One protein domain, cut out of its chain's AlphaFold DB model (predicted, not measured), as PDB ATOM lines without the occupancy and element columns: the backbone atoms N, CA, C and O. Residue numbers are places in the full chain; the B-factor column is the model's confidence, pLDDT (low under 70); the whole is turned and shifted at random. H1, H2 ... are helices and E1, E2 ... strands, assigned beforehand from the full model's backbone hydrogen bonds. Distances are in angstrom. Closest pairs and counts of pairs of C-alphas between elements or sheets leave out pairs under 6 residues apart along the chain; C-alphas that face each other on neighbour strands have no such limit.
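AT A GLANCE: This is residues 184 to 334 of the 337 residues of an uncharacterized protein of Enterobacter chuandaensis (UniProt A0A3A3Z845). Picture a twisted six-stranded antiparallel sheet with two long helices, H1 and H3, side by side over one of its faces. The long link between E3 and H2 runs past the E5 edge with residues 261 to 264, and tiny H2 only grazes the sheet. The printed part has 151 residues, with three named helices and six named strands in the order E1 H1 E2 E3 H2 E4 H3 E5 E6; the sheet's order is E2 E3 E1 E4 E6 E5. The class is mixed, helices and strands; the whole is compact, with a radius of gyration of the C-alphas of 14.6 A, and elongated, spanning 46 by 29 by 27 A.

IN THESE COORDINATES: Find C-alpha 188 at (43.230, -36.970, -6.531); from there E1 runs 33.0 A to residue 198. Beside it are E3, residues 241 to 250, 28.5 A, and E4, residues 281 to 290, 29.8 A. E2 is residues 230 to 234, E5 residues 316 to 321, and E6 residues 324 to 332, 27.3 A, ending at C-alpha 332 at (43.601, -30.051, -35.443). H1, residues 203 to 219, is 24.8 A long and starts at (41.327, -18.143, -29.950); H3, residues 296 to 311, is 22.7 A; H2 is residues 267 to 270.

HOW THE PARTS SIT: Start at E1 and E4: N 193 is 2.9 A from O 286, within hydrogen-bond range. Look likewise for N 192 and O 246, 2.9 A, between E1 and E3; N 232 and O 245, 2.9 A, in the hairpin E2 and E3; N 285 and O 329, 2.8 A, between E4 and E6; and N 319 and O 326, 2.9 A, in the hairpin E5 and E6. H1 and H3 are on the same face, in two layers, sheet and helices: H1 over E3 and E1 at a height of 9.1 A, H3 over E4 and E6 at 8.6 A. They touch, closest at the C-alphas of Val 207 and Ala 307, 5.7 A, at a shallow tilt of 2 degrees, opposite ways. Three split strand-helix-strand units, same-way strands with another between, are E1, H1, E2 and E4, H3, E5, left-handed crossovers, and E3, H2, E4, right-handed. In H1 and H3 every O i to N i+4 pair is within hydrogen-bond range; H2 is too short for one.

THE WHOLE: The C-alphas of Gln 184 and Ser 200, the two farthest apart, are 45.7 A apart. The printed part has no cut, and the link E3 to H2 is long, with 16 residues. Confidence is under 70 at residues 277 to 278 and 334; the mean pLDDT of the printed part is 89.5.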
ATOM      1  N   GLN A 184      47.767 -40.386   2.093       85.44
ATOM      2  CA  GLN A 184      47.428 -39.021   2.518       85.44
ATOM      3  C   GLN A 184      47.037 -38.117   1.341       85.44
ATOM      4  O   GLN A 184      46.269 -37.171   1.514       85.44
ATOM      5  N   MET A 185      47.581 -38.385   0.151       88.44
ATOM      6  CA  MET A 185      47.414 -37.535  -1.029       88.44
ATOM      7  C   MET A 185      46.237 -37.935  -1.927       88.44
ATOM      8  O   MET A 185      45.738 -37.090  -2.672       88.44
ATOM      9  N   TRP A 186      45.765 -39.179  -1.853       88.75
ATOM     10  CA  TRP A 186      44.641 -39.683  -2.647       88.75
ATOM     11  C   TRP A 186      43.319 -39.708  -1.863       88.75
ATOM     12  O   TRP A 186      43.341 -39.803  -0.637       88.75
ATOM     13  N   PRO A 187      42.161 -39.664  -2.555       90.44
ATOM     14  CA  PRO A 187      42.006 -39.584  -4.011       90.44
ATOM     15  C   PRO A 187      42.434 -38.227  -4.583       90.44
ATOM     16  O   PRO A 187      42.288 -37.187  -3.938       90.44
ATOM     17  N   VAL A 188      42.962 -38.219  -5.806       92.94
ATOM     18  CA  VAL A 188      43.230 -36.970  -6.531       92.94
ATOM     19  C   VAL A 188      41.951 -36.485  -7.212       92.94
ATOM     20  O   VAL A 188      41.130 -37.280  -7.672       92.94
ATOM     21  N   ARG A 189      41.770 -35.166  -7.288       95.00
ATOM     22  CA  ARG A 189      40.667 -34.524  -8.013       95.00
ATOM     23  C   ARG A 189      41.141 -34.176  -9.411       95.00
ATOM     24  O   ARG A 189      42.106 -33.431  -9.558       95.00
ATOM     25  N   GLN A 190      40.450 -34.688 -10.421       95.94
ATOM     26  CA  GLN A 190      40.812 -34.529 -11.825       95.94
ATOM     27  C   GLN A 190      39.735 -33.771 -12.594       95.94
ATOM     28  O   GLN A 190      38.535 -33.998 -12.412       95.94
ATOM     29  N   VAL A 191      40.183 -32.895 -13.490       96.81
ATOM     30  CA  VAL A 191      39.342 -32.170 -14.440       96.81
ATOM     31  C   VAL A 191      39.884 -32.340 -15.842       96.81
ATOM     32  O   VAL A 191      41.083 -32.193 -16.066       96.81
ATOM     33  N   ILE A 192      38.973 -32.592 -16.775       96.75
ATOM     34  CA  ILE A 192      39.235 -32.541 -18.207       96.75
ATOM     35  C   ILE A 192      38.241 -31.553 -18.809       96.75
ATOM     36  O   ILE A 192      37.030 -31.698 -18.630       96.75
ATOM     37  N   ILE A 193      38.747 -30.538 -19.501       96.75
ATOM     38  CA  ILE A 193      37.929 -29.622 -20.296       96.75
ATOM     39  C   ILE A 193      38.291 -29.839 -21.754       96.75
ATOM     40  O   ILE A 193      39.431 -29.589 -22.138       96.75
ATOM     41  N   ASN A 194      37.318 -30.260 -22.556       94.94
ATOM     42  CA  ASN A 194      37.475 -30.341 -24.002       94.94
ATOM     43  C   ASN A 194      36.643 -29.246 -24.659       94.94
ATOM     44  O   ASN A 194      35.435 -29.148 -24.430       94.94
ATOM     45  N   VAL A 195      37.297 -28.439 -25.484       94.12
ATOM     46  CA  VAL A 195      36.678 -27.420 -26.326       94.12
ATOM     47  C   VAL A 195      36.848 -27.849 -27.776       94.12
ATOM     48  O   VAL A 195      37.969 -27.910 -28.277       94.12
ATOM     49  N   THR A 196      35.742 -28.131 -28.449       92.50
ATOM     50  CA  THR A 196      35.701 -28.482 -29.869       92.50
ATOM     51  C   THR A 196      35.082 -27.328 -30.643       92.50
ATOM     52  O   THR A 196      34.036 -26.808 -30.255       92.50
ATOM     53  N   SER A 197      35.725 -26.916 -31.730       91.56
ATOM     54  CA  SER A 197      35.233 -25.843 -32.591       91.56
ATOM     55  C   SER A 197      35.600 -26.062 -34.051       91.56
ATOM     56  O   SER A 197      36.464 -26.879 -34.379       91.56
ATOM     57  N   ASP A 198      35.026 -25.242 -34.925       87.69
ATOM     58  CA  ASP A 198      35.545 -25.068 -36.281       87.69
ATOM     59  C   ASP A 198      36.949 -24.452 -36.262       87.69
ATOM     60  O   ASP A 198      37.308 -23.691 -35.354       87.69
ATOM     61  N   THR A 199      37.748 -24.753 -37.287       82.19
ATOM     62  CA  THR A 199      39.126 -24.251 -37.433       82.19
ATOM     63  C   THR A 199      39.202 -22.733 -37.624       82.19
ATOM     64  O   THR A 199      40.219 -22.125 -37.291       82.19
ATOM     65  N   SER A 200      38.117 -22.108 -38.088       83.56
ATOM     66  CA  SER A 200      37.967 -20.656 -38.248       83.56
ATOM     67  C   SER A 200      37.668 -19.913 -36.938       83.56
ATOM     68  O   SER A 200      37.736 -18.682 -36.900       83.56
ATOM     69  N   THR A 201      37.354 -20.634 -35.854       86.38
ATOM     70  CA  THR A 201      37.019 -20.023 -34.563       86.38
ATOM     71  C   THR A 201      38.250 -19.354 -33.957       86.38
ATOM     72  O   THR A 201      39.302 -19.970 -33.757       86.38
ATOM     73  N   ILE A 202      38.117 -18.068 -33.625       89.88
ATOM     74  CA  ILE A 202      39.214 -17.285 -33.056       89.88
ATOM     75  C   ILE A 202      39.537 -17.727 -31.623       89.88
ATOM     76  O   ILE A 202      38.650 -18.011 -30.817       89.88
ATOM     77  N   THR A 203      40.825 -17.702 -31.265       90.25
ATOM     78  CA  THR A 203      41.327 -18.143 -29.950       90.25
ATOM     79  C   THR A 203      40.623 -17.461 -28.772       90.25
ATOM     80  O   THR A 203      40.382 -18.098 -27.752       90.25
ATOM     81  N   ARG A 204      40.220 -16.191 -28.918       91.75
ATOM     82  CA  ARG A 204      39.473 -15.450 -27.888       91.75
ATOM     83  C   ARG A 204      38.193 -16.173 -27.460       91.75
ATOM     84  O   ARG A 204      37.888 -16.225 -26.270       91.75
ATOM     85  N   ASP A 205      37.445 -16.715 -28.416       91.12
ATOM     86  CA  ASP A 205      36.151 -17.333 -28.139       91.12
ATOM     87  C   ASP A 205      36.337 -18.732 -27.524       91.12
ATOM     88  O   ASP A 205      35.595 -19.091 -26.609       91.12
ATOM     89  N   LEU A 206      37.401 -19.453 -27.913       91.19
ATOM     90  CA  LEU A 206      37.838 -20.696 -27.258       91.19
ATOM     91  C   LEU A 206      38.185 -20.460 -25.785       91.19
ATOM     92  O   LEU A 206      37.681 -21.150 -24.902       91.19
ATOM     93  N   VAL A 207      39.017 -19.448 -25.518       93.50
ATOM     94  CA  VAL A 207      39.445 -19.078 -24.160       93.50
ATOM     95  C   VAL A 207      38.250 -18.634 -23.319       93.50
ATOM     96  O   VAL A 207      38.179 -18.970 -22.139       93.50
ATOM     97  N   ARG A 208      37.275 -17.931 -23.911       93.19
ATOM     98  CA  ARG A 208      36.022 -17.592 -23.225       93.19
ATOM     99  C   ARG A 208      35.252 -18.850 -22.816       93.19
ATOM    100  O   ARG A 208      34.879 -18.954 -21.655       93.19
ATOM    101  N   GLY A 209      35.068 -19.809 -23.726       93.25
ATOM    102  CA  GLY A 209      34.402 -21.079 -23.413       93.25
ATOM    103  C   GLY A 209      35.118 -21.879 -22.321       93.25
ATOM    104  O   GLY A 209      34.480 -22.385 -21.400       93.25
ATOM    105  N   LEU A 210      36.453 -21.914 -22.362       94.81
ATOM    106  CA  LEU A 210      37.270 -22.511 -21.306       94.81
ATOM    107  C   LEU A 210      37.050 -21.805 -19.958       94.81
ATOM    108  O   LEU A 210      36.828 -22.472 -18.953       94.81
ATOM    109  N   LYS A 211      37.038 -20.465 -19.919       95.44
ATOM    110  CA  LYS A 211      36.809 -19.703 -18.678       95.44
ATOM    111  C   LYS A 211      35.407 -19.919 -18.094       95.44
ATOM    112  O   LYS A 211      35.287 -19.973 -16.870       95.44
ATOM    113  N   GLU A 212      34.376 -20.127 -18.915       95.31
ATOM    114  CA  GLU A 212      33.046 -20.541 -18.426       95.31
ATOM    115  C   GLU A 212      33.096 -21.919 -17.745       95.31
ATOM    116  O   GLU A 212      32.568 -22.100 -16.646       95.31
ATOM    117  N   ALA A 213      33.815 -22.880 -18.334       95.88
ATOM    118  CA  ALA A 213      34.011 -24.195 -17.725       95.88
ATOM    119  C   ALA A 213      34.764 -24.095 -16.384       95.88
ATOM    120  O   ALA A 213      34.389 -24.747 -15.409       95.88
ATOM    121  N   VAL A 214      35.771 -23.221 -16.293       96.44
ATOM    122  CA  VAL A 214      36.502 -22.954 -15.042       96.44
ATOM    123  C   VAL A 214      35.596 -22.361 -13.959       96.44
ATOM    124  O   VAL A 214      35.683 -22.766 -12.798       96.44
ATOM    125  N   GLN A 215      34.686 -21.447 -14.310       94.56
ATOM    126  CA  GLN A 215      33.693 -20.935 -13.358       94.56
ATOM    127  C   GLN A 215      32.737 -22.030 -12.872       94.56
ATOM    128  O   GLN A 215      32.315 -22.022 -11.716       94.56
ATOM    129  N   MET A 216      32.396 -22.987 -13.731       94.69
ATOM    130  CA  MET A 216      31.564 -24.117 -13.332       94.69
ATOM    131  C   MET A 216      32.301 -25.048 -12.357       94.69
ATOM    132  O   MET A 216      31.699 -25.495 -11.378       94.69
ATOM    133  N   VAL A 217      33.607 -25.279 -12.554       94.06
ATOM    134  CA  VAL A 217      34.457 -26.041 -11.616       94.06
ATOM    135  C   VAL A 217      34.490 -25.393 -10.231       94.06
ATOM    136  O   VAL A 217      34.404 -26.105  -9.235       94.06
ATOM    137  N   SER A 218      34.573 -24.062 -10.142       93.19
ATOM    138  CA  SER A 218      34.666 -23.372  -8.847       93.19
ATOM    139  C   SER A 218      33.366 -23.401  -8.034       93.19
ATOM    140  O   SER A 218      33.413 -23.339  -6.808       93.19
ATOM    141  N   ARG A 219      32.210 -23.504  -8.699       91.62
ATOM    142  CA  ARG A 219      30.883 -23.469  -8.058       91.62
ATOM    143  C   ARG A 219      30.292 -24.845  -7.781       91.62
ATOM    144  O   ARG A 219      29.328 -24.946  -7.029       91.62
ATOM    145  N   THR A 220      30.832 -25.889  -8.403       89.56
ATOM    146  CA  THR A 220      30.228 -27.220  -8.366       89.56
ATOM    147  C   THR A 220      31.089 -28.165  -7.527       89.56
ATOM    148  O   THR A 220      32.275 -28.320  -7.827       89.56
ATOM    149  N   PRO A 221      30.526 -28.847  -6.512       88.06
ATOM    150  CA  PRO A 221      31.281 -29.804  -5.709       88.06
ATOM    151  C   PRO A 221      31.774 -30.974  -6.569       88.06
ATOM    152  O   PRO A 221      31.152 -31.326  -7.579       88.06
ATOM    153  N   PHE A 222      32.913 -31.551  -6.187       89.88
ATOM    154  CA  PHE A 222      33.429 -32.766  -6.817       89.88
ATOM    155  C   PHE A 222      32.539 -33.978  -6.500       89.88
ATOM    156  O   PHE A 222      31.841 -33.953  -5.486       89.88
ATOM    157  N   PRO A 223      32.555 -35.024  -7.350       87.62
ATOM    158  CA  PRO A 223      31.894 -36.291  -7.048       87.62
ATOM    159  C   PRO A 223      32.332 -36.866  -5.695       87.62
ATOM    160  O   PRO A 223      33.469 -36.661  -5.275       87.62
ATOM    161  N   GLU A 224      31.431 -37.595  -5.033       80.06
ATOM    162  CA  GLU A 224      31.678 -38.175  -3.703       80.06
ATOM    163  C   GLU A 224      32.611 -39.395  -3.738       80.06
ATOM    164  O   GLU A 224      33.293 -39.673  -2.755       80.06
ATOM    165  N   ASN A 225      32.651 -40.121  -4.858       79.94
ATOM    166  CA  ASN A 225      33.513 -41.284  -5.065       79.94
ATOM    167  C   ASN A 225      34.050 -41.329  -6.507       79.94
ATOM    168  O   ASN A 225      33.573 -40.615  -7.391       79.94
ATOM    169  N   ASP A 226      35.067 -42.154  -6.731       78.50
ATOM    170  CA  ASP A 226      35.756 -42.346  -8.015       78.50
ATOM    171  C   ASP A 226      34.963 -43.156  -9.049       78.50
ATOM    172  O   ASP A 226      35.230 -43.059 -10.244       78.50
ATOM    173  N   ASN A 227      33.933 -43.884  -8.618       74.62
ATOM    174  CA  ASN A 227      33.012 -44.585  -9.512       74.62
ATOM    175  C   ASN A 227      32.068 -43.632 -10.271       74.62
ATOM    176  O   ASN A 227      31.386 -44.054 -11.209       74.62
ATOM    177  N   VAL A 228      31.998 -42.356  -9.875       82.31
ATOM    178  CA  VAL A 228      31.124 -41.349 -10.482       82.31
ATOM    179  C   VAL A 228      31.945 -40.346 -11.288       82.31
ATOM    180  O   VAL A 228      32.654 -39.497 -10.747       82.31
ATOM    181  N   ILE A 229      31.764 -40.384 -12.609       87.50
ATOM    182  CA  ILE A 229      32.298 -39.378 -13.531       87.50
ATOM    183  C   ILE A 229      31.215 -38.327 -13.790       87.50
ATOM    184  O   ILE A 229      30.168 -38.616 -14.369       87.50
ATOM    185  N   SER A 230      31.468 -37.081 -13.386       91.50
ATOM    186  CA  SER A 230      30.590 -35.945 -13.679       91.50
ATOM    187  C   SER A 230      30.948 -35.355 -15.041       91.50
ATOM    188  O   SER A 230      31.846 -34.515 -15.117       91.50
ATOM    189  N   LEU A 231      30.215 -35.727 -16.088       92.00
ATOM    190  CA  LEU A 231      30.326 -35.140 -17.427       92.00
ATOM    191  C   LEU A 231      29.173 -34.164 -17.697       92.00
ATOM    192  O   LEU A 231      28.009 -34.496 -17.482       92.00
ATOM    193  N   CYS A 232      29.482 -32.966 -18.191       91.44
ATOM    194  CA  CYS A 232      28.476 -31.971 -18.556       91.44
ATOM    195  C   CYS A 232      28.916 -31.109 -19.743       91.44
ATOM    196  O   CYS A 232      30.107 -30.877 -19.959       91.44
ATOM    197  N   THR A 233      27.942 -30.618 -20.507       92.44
ATOM    198  CA  THR A 233      28.160 -29.593 -21.532       92.44
ATOM    199  C   THR A 233      28.086 -28.220 -20.880       92.44
ATOM    200  O   THR A 233      27.136 -27.925 -20.154       92.44
ATOM    201  N   VAL A 234      29.084 -27.381 -21.133       92.31
ATOM    202  CA  VAL A 234      29.140 -26.020 -20.601       92.31
ATOM    203  C   VAL A 234      28.401 -25.094 -21.569       92.31
ATOM    204  O   VAL A 234      28.731 -25.073 -22.758       92.31
ATOM    205  N   PRO A 235      27.394 -24.341 -21.098       88.94
ATOM    206  CA  PRO A 235      26.646 -23.435 -21.954       88.94
ATOM    207  C   PRO A 235      27.547 -22.286 -22.413       88.94
ATOM    208  O   PRO A 235      28.100 -21.549 -21.601       88.94
ATOM    209  N   VAL A 236      27.673 -22.121 -23.728       87.94
ATOM    210  CA  VAL A 236      28.441 -21.040 -24.355       87.94
ATOM    211  C   VAL A 236      27.578 -20.312 -25.379       87.94
ATOM    212  O   VAL A 236      26.709 -20.900 -26.014       87.94
ATOM    213  N   ALA A 237      27.807 -19.009 -25.539       79.62
ATOM    214  CA  ALA A 237      27.021 -18.172 -26.449       79.62
ATOM    215  C   ALA A 237      27.345 -18.398 -27.941       79.62
ATOM    216  O   ALA A 237      26.617 -17.910 -28.802       79.62
ATOM    217  N   SER A 238      28.450 -19.081 -28.249       79.44
ATOM    218  CA  SER A 238      28.912 -19.320 -29.620       79.44
ATOM    219  C   SER A 238      28.363 -20.660 -30.136       79.44
ATOM    220  O   SER A 238      28.669 -21.678 -29.519       79.44
ATOM    221  N   PRO A 239      27.594 -20.691 -31.240       74.12
ATOM    222  CA  PRO A 239      26.944 -21.913 -31.729       74.12
ATOM    223  C   PRO A 239      27.929 -22.966 -32.257       74.12
ATOM    224  O   PRO A 239      27.672 -24.156 -32.112       74.12
ATOM    225  N   ASP A 240      29.079 -22.541 -32.786       83.88
ATOM    226  CA  ASP A 240      30.100 -23.434 -33.362       83.88
ATOM    227  C   ASP A 240      31.105 -23.944 -32.314       83.88
ATOM    228  O   ASP A 240      32.142 -24.520 -32.648       83.88
ATOM    229  N   LEU A 241      30.825 -23.688 -31.032       90.44
ATOM    230  CA  LEU A 241      31.691 -24.012 -29.911       90.44
ATOM    231  C   LEU A 241      31.005 -25.029 -29.003       90.44
ATOM    232  O   LEU A 241      30.004 -24.732 -28.356       90.44
ATOM    233  N   GLN A 242      31.596 -26.212 -28.887       92.75
ATOM    234  CA  GLN A 242      31.172 -27.215 -27.926       92.75
ATOM    235  C   GLN A 242      32.201 -27.299 -26.805       92.75
ATOM    236  O   GLN A 242      33.365 -27.612 -27.037       92.75
ATOM    237  N   VAL A 243      31.768 -27.043 -25.573       95.00
ATOM    238  CA  VAL A 243      32.617 -27.179 -24.389       95.00
ATOM    239  C   VAL A 243      32.062 -28.289 -23.516       95.00
ATOM    240  O   VAL A 243      30.892 -28.273 -23.136       95.00
ATOM    241  N   THR A 244      32.906 -29.256 -23.184       95.31
ATOM    242  CA  THR A 244      32.579 -30.331 -22.251       95.31
ATOM    243  C   THR A 244      33.513 -30.274 -21.058       95.31
ATOM    244  O   THR A 244      34.704 -29.998 -21.189       95.31
ATOM    245  N   LEU A 245      32.943 -30.506 -19.883       95.81
ATOM    246  CA  LEU A 245      33.641 -30.537 -18.612       95.81
ATOM    247  C   LEU A 245      33.407 -31.903 -17.973       95.81
ATOM    248  O   LEU A 245      32.272 -32.261 -17.646       95.81
ATOM    249  N   GLN A 246      34.496 -32.632 -17.768       95.62
ATOM    250  CA  GLN A 246      34.543 -33.871 -17.010       95.62
ATOM    251  C   GLN A 246      35.259 -33.624 -15.685       95.62
ATOM    252  O   GLN A 246      36.326 -33.012 -15.643       95.62
ATOM    253  N   ARG A 247      34.671 -34.110 -14.593       94.69
ATOM    254  CA  ARG A 247      35.251 -34.061 -13.248       94.69
ATOM    255  C   ARG A 247      35.137 -35.433 -12.611       94.69
ATOM    256  O   ARG A 247      34.067 -36.039 -12.667       94.69
ATOM    257  N   GLN A 248      36.214 -35.897 -11.998       93.75
ATOM    258  CA  GLN A 248      36.259 -37.205 -11.354       93.75
ATOM    259  C   GLN A 248      37.219 -37.208 -10.167       93.75
ATOM    260  O   GLN A 248      38.119 -36.367 -10.074       93.75
ATOM    261  N   LEU A 249      37.007 -38.159  -9.264       92.75
ATOM    262  CA  LEU A 249      38.031 -38.587  -8.323       92.75
ATOM    263  C   LEU A 249      38.808 -39.744  -8.944       92.75
ATOM    264  O   LEU A 249      38.245 -40.566  -9.661       92.75
ATOM    265  N   CYS A 250      40.097 -39.807  -8.659       89.44
ATOM    266  CA  CYS A 250      40.931 -40.952  -8.981       89.44
ATOM    267  C   CYS A 250      41.552 -41.428  -7.668       89.44
ATOM    268  O   CYS A 250      42.407 -40.745  -7.107       89.44
ATOM    269  N   SER A 251      41.082 -42.564  -7.146       84.94
ATOM    270  CA  SER A 251      41.560 -43.126  -5.870       84.94
ATOM    271  C   SER A 251      42.781 -44.024  -6.031       84.94
ATOM    272  O   SER A 251      43.429 -44.361  -5.045       84.94
ATOM    273  N   THR A 252      43.135 -44.373  -7.267       77.44
ATOM    274  CA  THR A 252      44.220 -45.306  -7.567       77.44
ATOM    275  C   THR A 252      45.283 -44.647  -8.442       77.44
ATOM    276  O   THR A 252      44.962 -44.245  -9.560       77.44
ATOM    277  N   PRO A 253      46.549 -44.580  -8.005       82.00
ATOM    278  CA  PRO A 253      47.651 -44.159  -8.866       82.00
ATOM    279  C   PRO A 253      47.806 -45.082 -10.094       82.00
ATOM    280  O   PRO A 253      47.449 -46.263  -9.999       82.00
ATOM    281  N   PRO A 254      48.412 -44.619 -11.205       84.31
ATOM    282  CA  PRO A 254      48.840 -43.240 -11.452       84.31
ATOM    283  C   PRO A 254      47.675 -42.286 -11.763       84.31
ATOM    284  O   PRO A 254      46.675 -42.689 -12.349       84.31
ATOM    285  N   GLY A 255      47.836 -41.007 -11.402       88.94
ATOM    286  CA  GLY A 255      46.995 -39.920 -11.912       88.94
ATOM    287  C   GLY A 255      47.445 -39.434 -13.300       88.94
ATOM    288  O   GLY A 255      48.167 -40.130 -14.011       88.94
ATOM    289  N   PHE A 256      47.065 -38.212 -13.683       93.06
ATOM    290  CA  PHE A 256      47.493 -37.580 -14.939       93.06
ATOM    291  C   PHE A 256      49.000 -37.309 -15.002       93.06
ATOM    292  O   PHE A 256      49.565 -37.326 -16.094       93.06
ATOM    293  N   PHE A 257      49.647 -37.075 -13.856       91.00
ATOM    294  CA  PHE A 257      51.053 -36.664 -13.765       91.00
ATOM    295  C   PHE A 257      51.868 -37.663 -12.926       91.00
ATOM    296  O   PHE A 257      52.148 -37.408 -11.763       91.00
ATOM    297  N   PRO A 258      52.232 -38.837 -13.475       72.12
ATOM    298  CA  PRO A 258      52.874 -39.908 -12.707       72.12
ATOM    299  C   PRO A 258      54.391 -39.748 -12.491       72.12
ATOM    300  O   PRO A 258      55.109 -40.745 -12.437       72.12
ATOM    301  N   GLY A 259      54.912 -38.524 -12.390       70.31
ATOM    302  CA  GLY A 259      56.355 -38.281 -12.341       70.31
ATOM    303  C   GLY A 259      56.754 -37.083 -11.488       70.31
ATOM    304  O   GLY A 259      55.907 -36.365 -10.971       70.31
ATOM    305  N   PHE A 260      58.067 -36.874 -11.364       77.25
ATOM    306  CA  PHE A 260      58.626 -35.673 -10.740       77.25
ATOM    307  C   PHE A 260      58.198 -34.408 -11.487       77.25
ATOM    308  O   PHE A 260      57.822 -34.477 -12.661       77.25
ATOM    309  N   ALA A 261      58.339 -33.257 -10.824       87.31
ATOM    310  CA  ALA A 261      58.036 -31.952 -11.394       87.31
ATOM    311  C   ALA A 261      58.527 -31.802 -12.842       87.31
ATOM    312  O   ALA A 261      59.691 -32.064 -13.166       87.31
ATOM    313  N   GLY A 262      57.628 -31.369 -13.720       88.88
ATOM    314  CA  GLY A 262      57.850 -31.434 -15.154       88.88
ATOM    315  C   GLY A 262      57.043 -30.415 -15.940       88.88
ATOM    316  O   GLY A 262      56.085 -29.811 -15.457       88.88
ATOM    317  N   ARG A 263      57.479 -30.214 -17.187       91.31
ATOM    318  CA  ARG A 263      56.820 -29.325 -18.159       91.31
ATOM    319  C   ARG A 263      56.407 -30.011 -19.458       91.31
ATOM    320  O   ARG A 263      55.832 -29.387 -20.345       91.31
ATOM    321  N   ASN A 264      56.705 -31.301 -19.571       90.44
ATOM    322  CA  ASN A 264      56.366 -32.097 -20.741       90.44
ATOM    323  C   ASN A 264      55.006 -32.745 -20.524       90.44
ATOM    324  O   ASN A 264      54.758 -33.311 -19.458       90.44
ATOM    325  N   VAL A 265      54.151 -32.691 -21.538       90.56
ATOM    326  CA  VAL A 265      52.847 -33.350 -21.511       90.56
ATOM    327  C   VAL A 265      53.048 -34.873 -21.525       90.56
ATOM    328  O   VAL A 265      53.709 -35.378 -22.432       90.56
ATOM    329  N   PRO A 266      52.488 -35.622 -20.558       90.44
ATOM    330  CA  PRO A 266      52.551 -37.081 -20.578       90.44
ATOM    331  C   PRO A 266      51.850 -37.671 -21.810       90.44
ATOM    332  O   PRO A 266      50.712 -37.310 -22.112       90.44
ATOM    333  N   GLU A 267      52.503 -38.618 -22.493       87.38
ATOM    334  CA  GLU A 267      51.998 -39.230 -23.738       87.38
ATOM    335  C   GLU A 267      50.621 -39.890 -23.568       87.38
ATOM    336  O   GLU A 267      49.783 -39.850 -24.468       87.38
ATOM    337  N   GLU A 268      50.352 -40.449 -22.386       86.88
ATOM    338  CA  GLU A 268      49.076 -41.088 -22.061       86.88
ATOM    339  C   GLU A 268      47.890 -40.112 -22.101       86.88
ATOM    340  O   GLU A 268      46.776 -40.522 -22.427       86.88
ATOM    341  N   LEU A 269      48.106 -38.811 -21.856       90.69
ATOM    342  CA  LEU A 269      47.031 -37.812 -21.925       90.69
ATOM    343  C   LEU A 269      46.531 -37.599 -23.352       90.69
ATOM    344  O   LEU A 269      45.342 -37.355 -23.552       90.69
ATOM    345  N   ALA A 270      47.400 -37.744 -24.356       85.50
ATOM    346  CA  ALA A 270      46.994 -37.618 -25.753       85.50
ATOM    347  C   ALA A 270      45.968 -38.694 -26.148       85.50
ATOM    348  O   ALA A 270      45.073 -38.424 -26.947       85.50
ATOM    349  N   LYS A 271      46.038 -39.888 -25.536       85.50
ATOM    350  CA  LYS A 271      45.094 -40.996 -25.771       85.50
ATOM    351  C   LYS A 271      43.704 -40.736 -25.180       85.50
ATOM    352  O   LYS A 271      42.748 -41.398 -25.574       85.50
ATOM    353  N   LEU A 272      43.586 -39.789 -24.244       85.06
ATOM    354  CA  LEU A 272      42.318 -39.410 -23.610       85.06
ATOM    355  C   LEU A 272      41.537 -38.362 -24.413       85.06
ATOM    356  O   LEU A 272      40.375 -38.094 -24.106       85.06
ATOM    357  N   ILE A 273      42.156 -37.751 -25.426       84.56
ATOM    358  CA  ILE A 273      41.490 -36.756 -26.264       84.56
ATOM    359  C   ILE A 273      40.562 -37.477 -27.239       84.56
ATOM    360  O   ILE A 273      41.003 -38.234 -28.101       84.56
ATOM    361  N   ALA A 274      39.264 -37.196 -27.139       74.12
ATOM    362  CA  ALA A 274      38.306 -37.599 -28.156       74.12
ATOM    363  C   ALA A 274      38.456 -36.684 -29.378       74.12
ATOM    364  O   ALA A 274      38.133 -35.496 -29.332       74.12
ATOM    365  N   VAL A 275      38.974 -37.242 -30.465       72.44
ATOM    366  CA  VAL A 275      39.251 -36.518 -31.705       72.44
ATOM    367  C   VAL A 275      38.189 -36.888 -32.755       72.44
ATOM    368  O   VAL A 275      38.075 -38.073 -33.081       72.44
ATOM    369  N   PRO A 276      37.404 -35.927 -33.287       71.25
ATOM    370  CA  PRO A 276      36.450 -36.195 -34.365       71.25
ATOM    371  C   PRO A 276      37.160 -36.748 -35.612       71.25
ATOM    372  O   PRO A 276      38.118 -36.147 -36.087       71.25
ATOM    373  N   GLN A 277      36.713 -37.890 -36.139       67.81
ATOM    374  CA  GLN A 277      37.368 -38.560 -37.277       67.81
ATOM    375  C   GLN A 277      36.933 -37.982 -38.637       67.81
ATOM    376  O   GLN A 277      37.720 -37.971 -39.580       67.81
ATOM    377  N   ASP A 278      35.703 -37.467 -38.728       68.69
ATOM    378  CA  ASP A 278      35.041 -37.199 -40.016       68.69
ATOM    379  C   ASP A 278      34.978 -35.710 -40.405       68.69
ATOM    380  O   ASP A 278      34.589 -35.362 -41.525       68.69
ATOM    381  N   GLU A 279      35.375 -34.810 -39.501       73.94
ATOM    382  CA  GLU A 279      35.280 -33.360 -39.688       73.94
ATOM    383  C   GLU A 279      36.588 -32.653 -39.329       73.94
ATOM    384  O   GLU A 279      37.259 -33.018 -38.362       73.94
ATOM    385  N   GLU A 280      36.930 -31.609 -40.090       83.19
ATOM    386  CA  GLU A 280      38.046 -30.715 -39.776       83.19
ATOM    387  C   GLU A 280      37.639 -29.791 -38.620       83.19
ATOM    388  O   GLU A 280      36.840 -28.867 -38.773       83.19
ATOM    389  N   LYS A 281      38.162 -30.075 -37.433       87.69
ATOM    390  CA  LYS A 281      37.842 -29.407 -36.177       87.69
ATOM    391  C   LYS A 281      39.124 -29.084 -35.436       87.69
ATOM    392  O   LYS A 281      40.147 -29.763 -35.543       87.69
ATOM    393  N   ARG A 282      39.050 -28.038 -34.626       89.19
ATOM    394  CA  ARG A 282      40.055 -27.725 -33.620       89.19
ATOM    395  C   ARG A 282      39.572 -28.272 -32.282       89.19
ATOM    396  O   ARG A 282      38.456 -27.972 -31.864       89.19
ATOM    397  N   VAL A 283      40.412 -29.060 -31.619       91.12
ATOM    398  CA  VAL A 283      40.146 -29.592 -30.279       91.12
ATOM    399  C   VAL A 283      41.195 -29.042 -29.324       91.12
ATOM    400  O   VAL A 283      42.393 -29.142 -29.571       91.12
ATOM    401  N   VAL A 284      40.742 -28.436 -28.234       93.88
ATOM    402  CA  VAL A 284      41.586 -27.990 -27.126       93.88
ATOM    403  C   VAL A 284      41.219 -28.824 -25.910       93.88
ATOM    404  O   VAL A 284      40.100 -28.721 -25.415       93.88
ATOM    405  N   ALA A 285      42.157 -29.632 -25.434       95.81
ATOM    406  CA  ALA A 285      42.016 -30.428 -24.225       95.81
ATOM    407  C   ALA A 285      42.887 -29.833 -23.117       95.81
ATOM    408  O   ALA A 285      44.087 -29.628 -23.304       95.81
ATOM    409  N   VAL A 286      42.284 -29.555 -21.963       97.50
ATOM    410  CA  VAL A 286      42.981 -29.115 -20.752       97.50
ATOM    411  C   VAL A 286      42.746 -30.140 -19.657       97.50
ATOM    412  O   VAL A 286      41.603 -30.415 -19.291       97.50
ATOM    413  N   PHE A 287      43.833 -30.669 -19.114       97.56
ATOM    414  CA  PHE A 287      43.854 -31.617 -18.009       97.56
ATOM    415  C   PHE A 287      44.381 -30.898 -16.780       97.56
ATOM    416  O   PHE A 287      45.415 -30.240 -16.862       97.56
ATOM    417  N   ALA A 288      43.714 -31.027 -15.641       97.31
ATOM    418  CA  ALA A 288      44.227 -30.519 -14.376       97.31
ATOM    419  C   ALA A 288      43.966 -31.512 -13.248       97.31
ATOM    420  O   ALA A 288      42.940 -32.197 -13.230       97.31
ATOM    421  N   GLN A 289      44.902 -31.584 -12.308       96.06
ATOM    422  CA  GLN A 289      44.852 -32.503 -11.180       96.06
ATOM    423  C   GLN A 289      45.383 -31.832  -9.917       96.06
ATOM    424  O   GLN A 289      46.342 -31.064  -9.978       96.06
ATOM    425  N   ILE A 290      44.768 -32.156  -8.781       95.12
ATOM    426  CA  ILE A 290      45.298 -31.842  -7.453       95.12
ATOM    427  C   ILE A 290      45.123 -33.024  -6.493       95.12
ATOM    428  O   ILE A 290      44.164 -33.792  -6.610       95.12
ATOM    429  N   THR A 291      46.009 -33.137  -5.510       92.62
ATOM    430  CA  THR A 291      45.896 -34.093  -4.402       92.62
ATOM    431  C   THR A 291      44.833 -33.670  -3.385       92.62
ATOM    432  O   THR A 291      44.427 -32.507  -3.317       92.62
ATOM    433  N   SER A 292      44.369 -34.624  -2.578       87.00
ATOM    434  CA  SER A 292      43.301 -34.447  -1.584       87.00
ATOM    435  C   SER A 292      43.478 -33.259  -0.623       87.00
ATOM    436  O   SER A 292      42.486 -32.555  -0.395       87.00
ATOM    437  N   PRO A 293      44.682 -32.982  -0.078       85.94
ATOM    438  CA  PRO A 293      44.885 -31.857   0.840       85.94
ATOM    439  C   PRO A 293      44.681 -30.478   0.200       85.94
ATOM    440  O   PRO A 293      44.423 -29.503   0.906       85.94
ATOM    441  N   HIS A 294      44.799 -30.374  -1.125       85.19
ATOM    442  CA  HIS A 294      44.711 -29.099  -1.821       85.19
ATOM    443  C   HIS A 294      43.258 -28.659  -2.048       85.19
ATOM    444  O   HIS A 294      42.326 -29.457  -2.211       85.19
ATOM    445  N   SER A 295      43.051 -27.340  -2.065       87.06
ATOM    446  CA  SER A 295      41.737 -26.746  -2.310       87.06
ATOM    447  C   SER A 295      41.410 -26.699  -3.804       87.06
ATOM    448  O   SER A 295      42.288 -26.566  -4.659       87.06
ATOM    449  N   THR A 296      40.115 -26.718  -4.127       89.44
ATOM    450  CA  THR A 296      39.614 -26.513  -5.499       89.44
ATOM    451  C   THR A 296      40.089 -25.185  -6.106       89.44
ATOM    452  O   THR A 296      40.174 -25.062  -7.324       89.44
ATOM    453  N   GLU A 297      40.463 -24.194  -5.292       92.06
ATOM    454  CA  GLU A 297      41.031 -22.936  -5.787       92.06
ATOM    455  C   GLU A 297      42.353 -23.143  -6.531       92.06
ATOM    456  O   GLU A 297      42.600 -22.467  -7.528       92.06
ATOM    457  N   MET A 298      43.192 -24.085  -6.092       93.81
ATOM    458  CA  MET A 298      44.450 -24.397  -6.775       93.81
ATOM    459  C   MET A 298      44.192 -24.978  -8.168       93.81
ATOM    460  O   MET A 298      44.787 -24.539  -9.149       93.81
ATOM    461  N   LEU A 299      43.228 -25.889  -8.271       94.56
ATOM    462  CA  LEU A 299      42.782 -26.447  -9.544       94.56
ATOM    463  C   LEU A 299      42.250 -25.351 -10.488       94.56
ATOM    464  O   LEU A 299      42.601 -25.313 -11.663       94.56
ATOM    465  N   VAL A 300      41.460 -24.408  -9.966       95.94
ATOM    466  CA  VAL A 300      40.977 -23.240 -10.724       95.94
ATOM    467  C   VAL A 300      42.136 -22.351 -11.194       95.94
ATOM    468  O   VAL A 300      42.088 -21.833 -12.310       95.94
ATOM    469  N   ARG A 301      43.193 -22.176 -10.389       96.44
ATOM    470  CA  ARG A 301      44.400 -21.438 -10.806       96.44
ATOM    471  C   ARG A 301      45.106 -22.131 -11.965       96.44
ATOM    472  O   ARG A 301      45.425 -21.458 -12.939       96.44
ATOM    473  N   TYR A 302      45.286 -23.448 -11.901       97.12
ATOM    474  CA  TYR A 302      45.896 -24.214 -12.988       97.12
ATOM    475  C   TYR A 302      45.100 -24.131 -14.292       97.12
ATOM    476  O   TYR A 302      45.667 -23.872 -15.351       97.12
ATOM    477  N   LEU A 303      43.775 -24.259 -14.220       97.25
ATOM    478  CA  LEU A 303      42.930 -24.147 -15.407       97.25
ATOM    479  C   LEU A 303      42.960 -22.734 -16.018       97.25
ATOM    480  O   LEU A 303      42.960 -22.593 -17.240       97.25
ATOM    481  N   ASN A 304      43.024 -21.682 -15.192       97.38
ATOM    482  CA  ASN A 304      43.206 -20.315 -15.690       97.38
ATOM    483  C   ASN A 304      44.593 -20.108 -16.312       97.38
ATOM    484  O   ASN A 304      44.682 -19.495 -17.372       97.38
ATOM    485  N   ALA A 305      45.650 -20.664 -15.712       96.94
ATOM    486  CA  ALA A 305      46.994 -20.617 -16.281       96.94
ATOM    487  C   ALA A 305      47.031 -21.278 -17.670       96.94
ATOM    488  O   ALA A 305      47.537 -20.679 -18.616       96.94
ATOM    489  N   ALA A 306      46.406 -22.449 -17.829       96.75
ATOM    490  CA  ALA A 306      46.247 -23.094 -19.133       96.75
ATOM    491  C   ALA A 306      45.504 -22.196 -20.140       96.75
ATOM    492  O   ALA A 306      45.927 -22.063 -21.288       96.75
ATOM    493  N   ALA A 307      44.420 -21.540 -19.714       95.94
ATOM    494  CA  ALA A 307      43.650 -20.637 -20.568       95.94
ATOM    495  C   ALA A 307      44.476 -19.435 -21.051       95.94
ATOM    496  O   ALA A 307      44.387 -19.047 -22.219       95.94
ATOM    497  N   ASP A 308      45.302 -18.867 -20.175       96.38
ATOM    498  CA  ASP A 308      46.165 -17.738 -20.509       96.38
ATOM    499  C   ASP A 308      47.315 -18.171 -21.445       96.38
ATOM    500  O   ASP A 308      47.633 -17.454 -22.395       96.38
ATOM    501  N   ARG A 309      47.862 -19.385 -21.273       95.75
ATOM    502  CA  ARG A 309      48.850 -20.004 -22.186       95.75
ATOM    503  C   ARG A 309      48.280 -20.226 -23.589       95.75
ATOM    504  O   ARG A 309      48.910 -19.859 -24.580       95.75
ATOM    505  N   ILE A 310      47.049 -20.736 -23.683       94.81
ATOM    506  CA  ILE A 310      46.327 -20.869 -24.960       94.81
ATOM    507  C   ILE A 310      46.099 -19.492 -25.592       94.81
ATOM    508  O   ILE A 310      46.275 -19.328 -26.800       94.81
ATOM    509  N   SER A 311      45.747 -18.482 -24.790       94.44
ATOM    510  CA  SER A 311      45.593 -17.106 -25.275       94.44
ATOM    511  C   SER A 311      46.898 -16.524 -25.831       94.44
ATOM    512  O   SER A 311      46.837 -15.693 -26.736       94.44
ATOM    513  N   ALA A 312      48.053 -16.951 -25.315       95.00
ATOM    514  CA  ALA A 312      49.377 -16.580 -25.816       95.00
ATOM    515  C   ALA A 312      49.811 -17.377 -27.065       95.00
ATOM    516  O   ALA A 312      50.841 -17.064 -27.658       95.00
ATOM    517  N   GLY A 313      49.019 -18.365 -27.492       92.38
ATOM    518  CA  GLY A 313      49.274 -19.169 -28.688       92.38
ATOM    519  C   GLY A 313      50.028 -20.474 -28.437       92.38
ATOM    520  O   GLY A 313      50.454 -21.101 -29.404       92.38
ATOM    521  N   GLU A 314      50.194 -20.905 -27.182       93.94
ATOM    522  CA  GLU A 314      50.785 -22.213 -26.890       93.94
ATOM    523  C   GLU A 314      49.822 -23.344 -27.287       93.94
ATOM    524  O   GLU A 314      48.642 -23.336 -26.929       93.94
ATOM    525  N   GLU A 315      50.329 -24.325 -28.038       91.31
ATOM    526  CA  GLU A 315      49.540 -25.468 -28.519       91.31
ATOM    527  C   GLU A 315      49.776 -26.744 -27.697       91.31
ATOM    528  O   GLU A 315      48.923 -27.628 -27.670       91.31
ATOM    529  N   HIS A 316      50.910 -26.856 -27.004       92.75
ATOM    530  CA  HIS A 316      51.264 -28.055 -26.250       92.75
ATOM    531  C   HIS A 316      52.198 -27.705 -25.091       92.75
ATOM    532  O   HIS A 316      53.336 -27.296 -25.321       92.75
ATOM    533  N   THR A 317      51.721 -27.821 -23.851       94.44
ATOM    534  CA  THR A 317      52.518 -27.485 -22.661       94.44
ATOM    535  C   THR A 317      51.947 -28.136 -21.406       94.44
ATOM    536  O   THR A 317      50.760 -28.466 -21.349       94.44
ATOM    537  N   ALA A 318      52.783 -28.315 -20.390       95.12
ATOM    538  CA  ALA A 318      52.370 -28.758 -19.069       95.12
ATOM    539  C   ALA A 318      53.166 -28.032 -17.983       95.12
ATOM    540  O   ALA A 318      54.249 -27.500 -18.224       95.12
ATOM    541  N   GLU A 319      52.625 -28.029 -16.774       95.50
ATOM    542  CA  GLU A 319      53.321 -27.592 -15.572       95.50
ATOM    543  C   GLU A 319      52.722 -28.341 -14.386       95.50
ATOM    544  O   GLU A 319      51.548 -28.169 -14.047       95.50
ATOM    545  N   TYR A 320      53.528 -29.214 -13.792       93.81
ATOM    546  CA  TYR A 320      53.139 -30.023 -12.647       93.81
ATOM    547  C   TYR A 320      54.309 -30.206 -11.687       93.81
ATOM    548  O   TYR A 320      55.473 -30.164 -12.090       93.81
ATOM    549  N   ASP A 321      53.962 -30.396 -10.422       89.81
ATOM    550  CA  ASP A 321      54.842 -30.743  -9.316       89.81
ATOM    551  C   ASP A 321      54.216 -31.935  -8.583       89.81
ATOM    552  O   ASP A 321      53.101 -31.843  -8.049       89.81
ATOM    553  N   ASP A 322      54.899 -33.077  -8.659       85.19
ATOM    554  CA  ASP A 322      54.364 -34.396  -8.326       85.19
ATOM    555  C   ASP A 322      52.979 -34.629  -8.978       85.19
ATOM    556  O   ASP A 322      52.803 -34.478 -10.189       85.19
ATOM    557  N   ASP A 323      51.962 -34.949  -8.174       88.62
ATOM    558  CA  ASP A 323      50.594 -35.226  -8.617       88.62
ATOM    559  C   ASP A 323      49.712 -33.972  -8.781       88.62
ATOM    560  O   ASP A 323      48.494 -34.095  -8.960       88.62
ATOM    561  N   ASN A 324      50.277 -32.763  -8.706       92.69
ATOM    562  CA  ASN A 324      49.536 -31.504  -8.824       92.69
ATOM    563  C   ASN A 324      49.962 -30.741 -10.076       92.69
ATOM    564  O   ASN A 324      51.142 -30.462 -10.257       92.69
ATOM    565  N   GLY A 325      49.015 -30.324 -10.913       95.56
ATOM    566  CA  GLY A 325      49.342 -29.478 -12.057       95.56
ATOM    567  C   GLY A 325      48.302 -29.462 -13.160       95.56
ATOM    568  O   GLY A 325      47.136 -29.818 -12.958       95.56
ATOM    569  N   TYR A 326      48.745 -29.038 -14.343       97.25
ATOM    570  CA  TYR A 326      47.960 -29.073 -15.569       97.25
ATOM    571  C   TYR A 326      48.784 -29.427 -16.803       97.25
ATOM    572  O   TYR A 326      50.002 -29.268 -16.845       97.25
ATOM    573  N   ALA A 327      48.074 -29.856 -17.839       97.19
ATOM    574  CA  ALA A 327      48.569 -29.963 -19.197       97.19
ATOM    575  C   ALA A 327      47.513 -29.436 -20.169       97.19
ATOM    576  O   ALA A 327      46.312 -29.552 -19.919       97.19
ATOM    577  N   LEU A 328      47.959 -28.880 -21.291       95.88
ATOM    578  CA  LEU A 328      47.095 -28.507 -22.400       95.88
ATOM    579  C   LEU A 328      47.621 -29.080 -23.708       95.88
ATOM    580  O   LEU A 328      48.829 -29.158 -23.943       95.88
ATOM    581  N   ILE A 329      46.680 -29.469 -24.558       95.31
ATOM    582  CA  ILE A 329      46.943 -30.047 -25.865       95.31
ATOM    583  C   ILE A 329      45.936 -29.444 -26.847       95.31
ATOM    584  O   ILE A 329      44.726 -29.567 -26.666       95.31
ATOM    585  N   VAL A 330      46.436 -28.798 -27.895       92.00
ATOM    586  CA  VAL A 330      45.652 -28.270 -29.012       92.00
ATOM    587  C   VAL A 330      45.922 -29.147 -30.226       92.00
ATOM    588  O   VAL A 330      47.042 -29.198 -30.725       92.00
ATOM    589  N   THR A 331      44.895 -29.824 -30.722       88.94
ATOM    590  CA  THR A 331      44.964 -30.643 -31.935       88.94
ATOM    591  C   THR A 331      44.048 -30.086 -33.014       88.94
ATOM    592  O   THR A 331      43.044 -29.416 -32.750       88.94
ATOM    593  N   ARG A 332      44.419 -30.346 -34.267       84.25
ATOM    594  CA  ARG A 332      43.601 -30.051 -35.443       84.25
ATOM    595  C   ARG A 332      43.388 -31.360 -36.178       84.25
ATOM    596  O   ARG A 332      44.357 -32.062 -36.460       84.25
ATOM    597  N   THR A 333      42.137 -31.702 -36.440       74.81
ATOM    598  CA  THR A 333      41.806 -32.866 -37.258       74.81
ATOM    599  C   THR A 333      41.868 -32.471 -38.711       74.81
ATOM    600  O   THR A 333      41.448 -31.378 -39.071       74.81
ATOM    601  N   ILE A 334      42.424 -33.346 -39.540       60.53
ATOM    602  CA  ILE A 334      42.437 -33.175 -40.988       60.53
ATOM    603  C   ILE A 334      41.400 -34.146 -41.531       60.53
ATOM    604  O   ILE A 334      41.423 -35.326 -41.184       60.53
TER     605      ILE A 334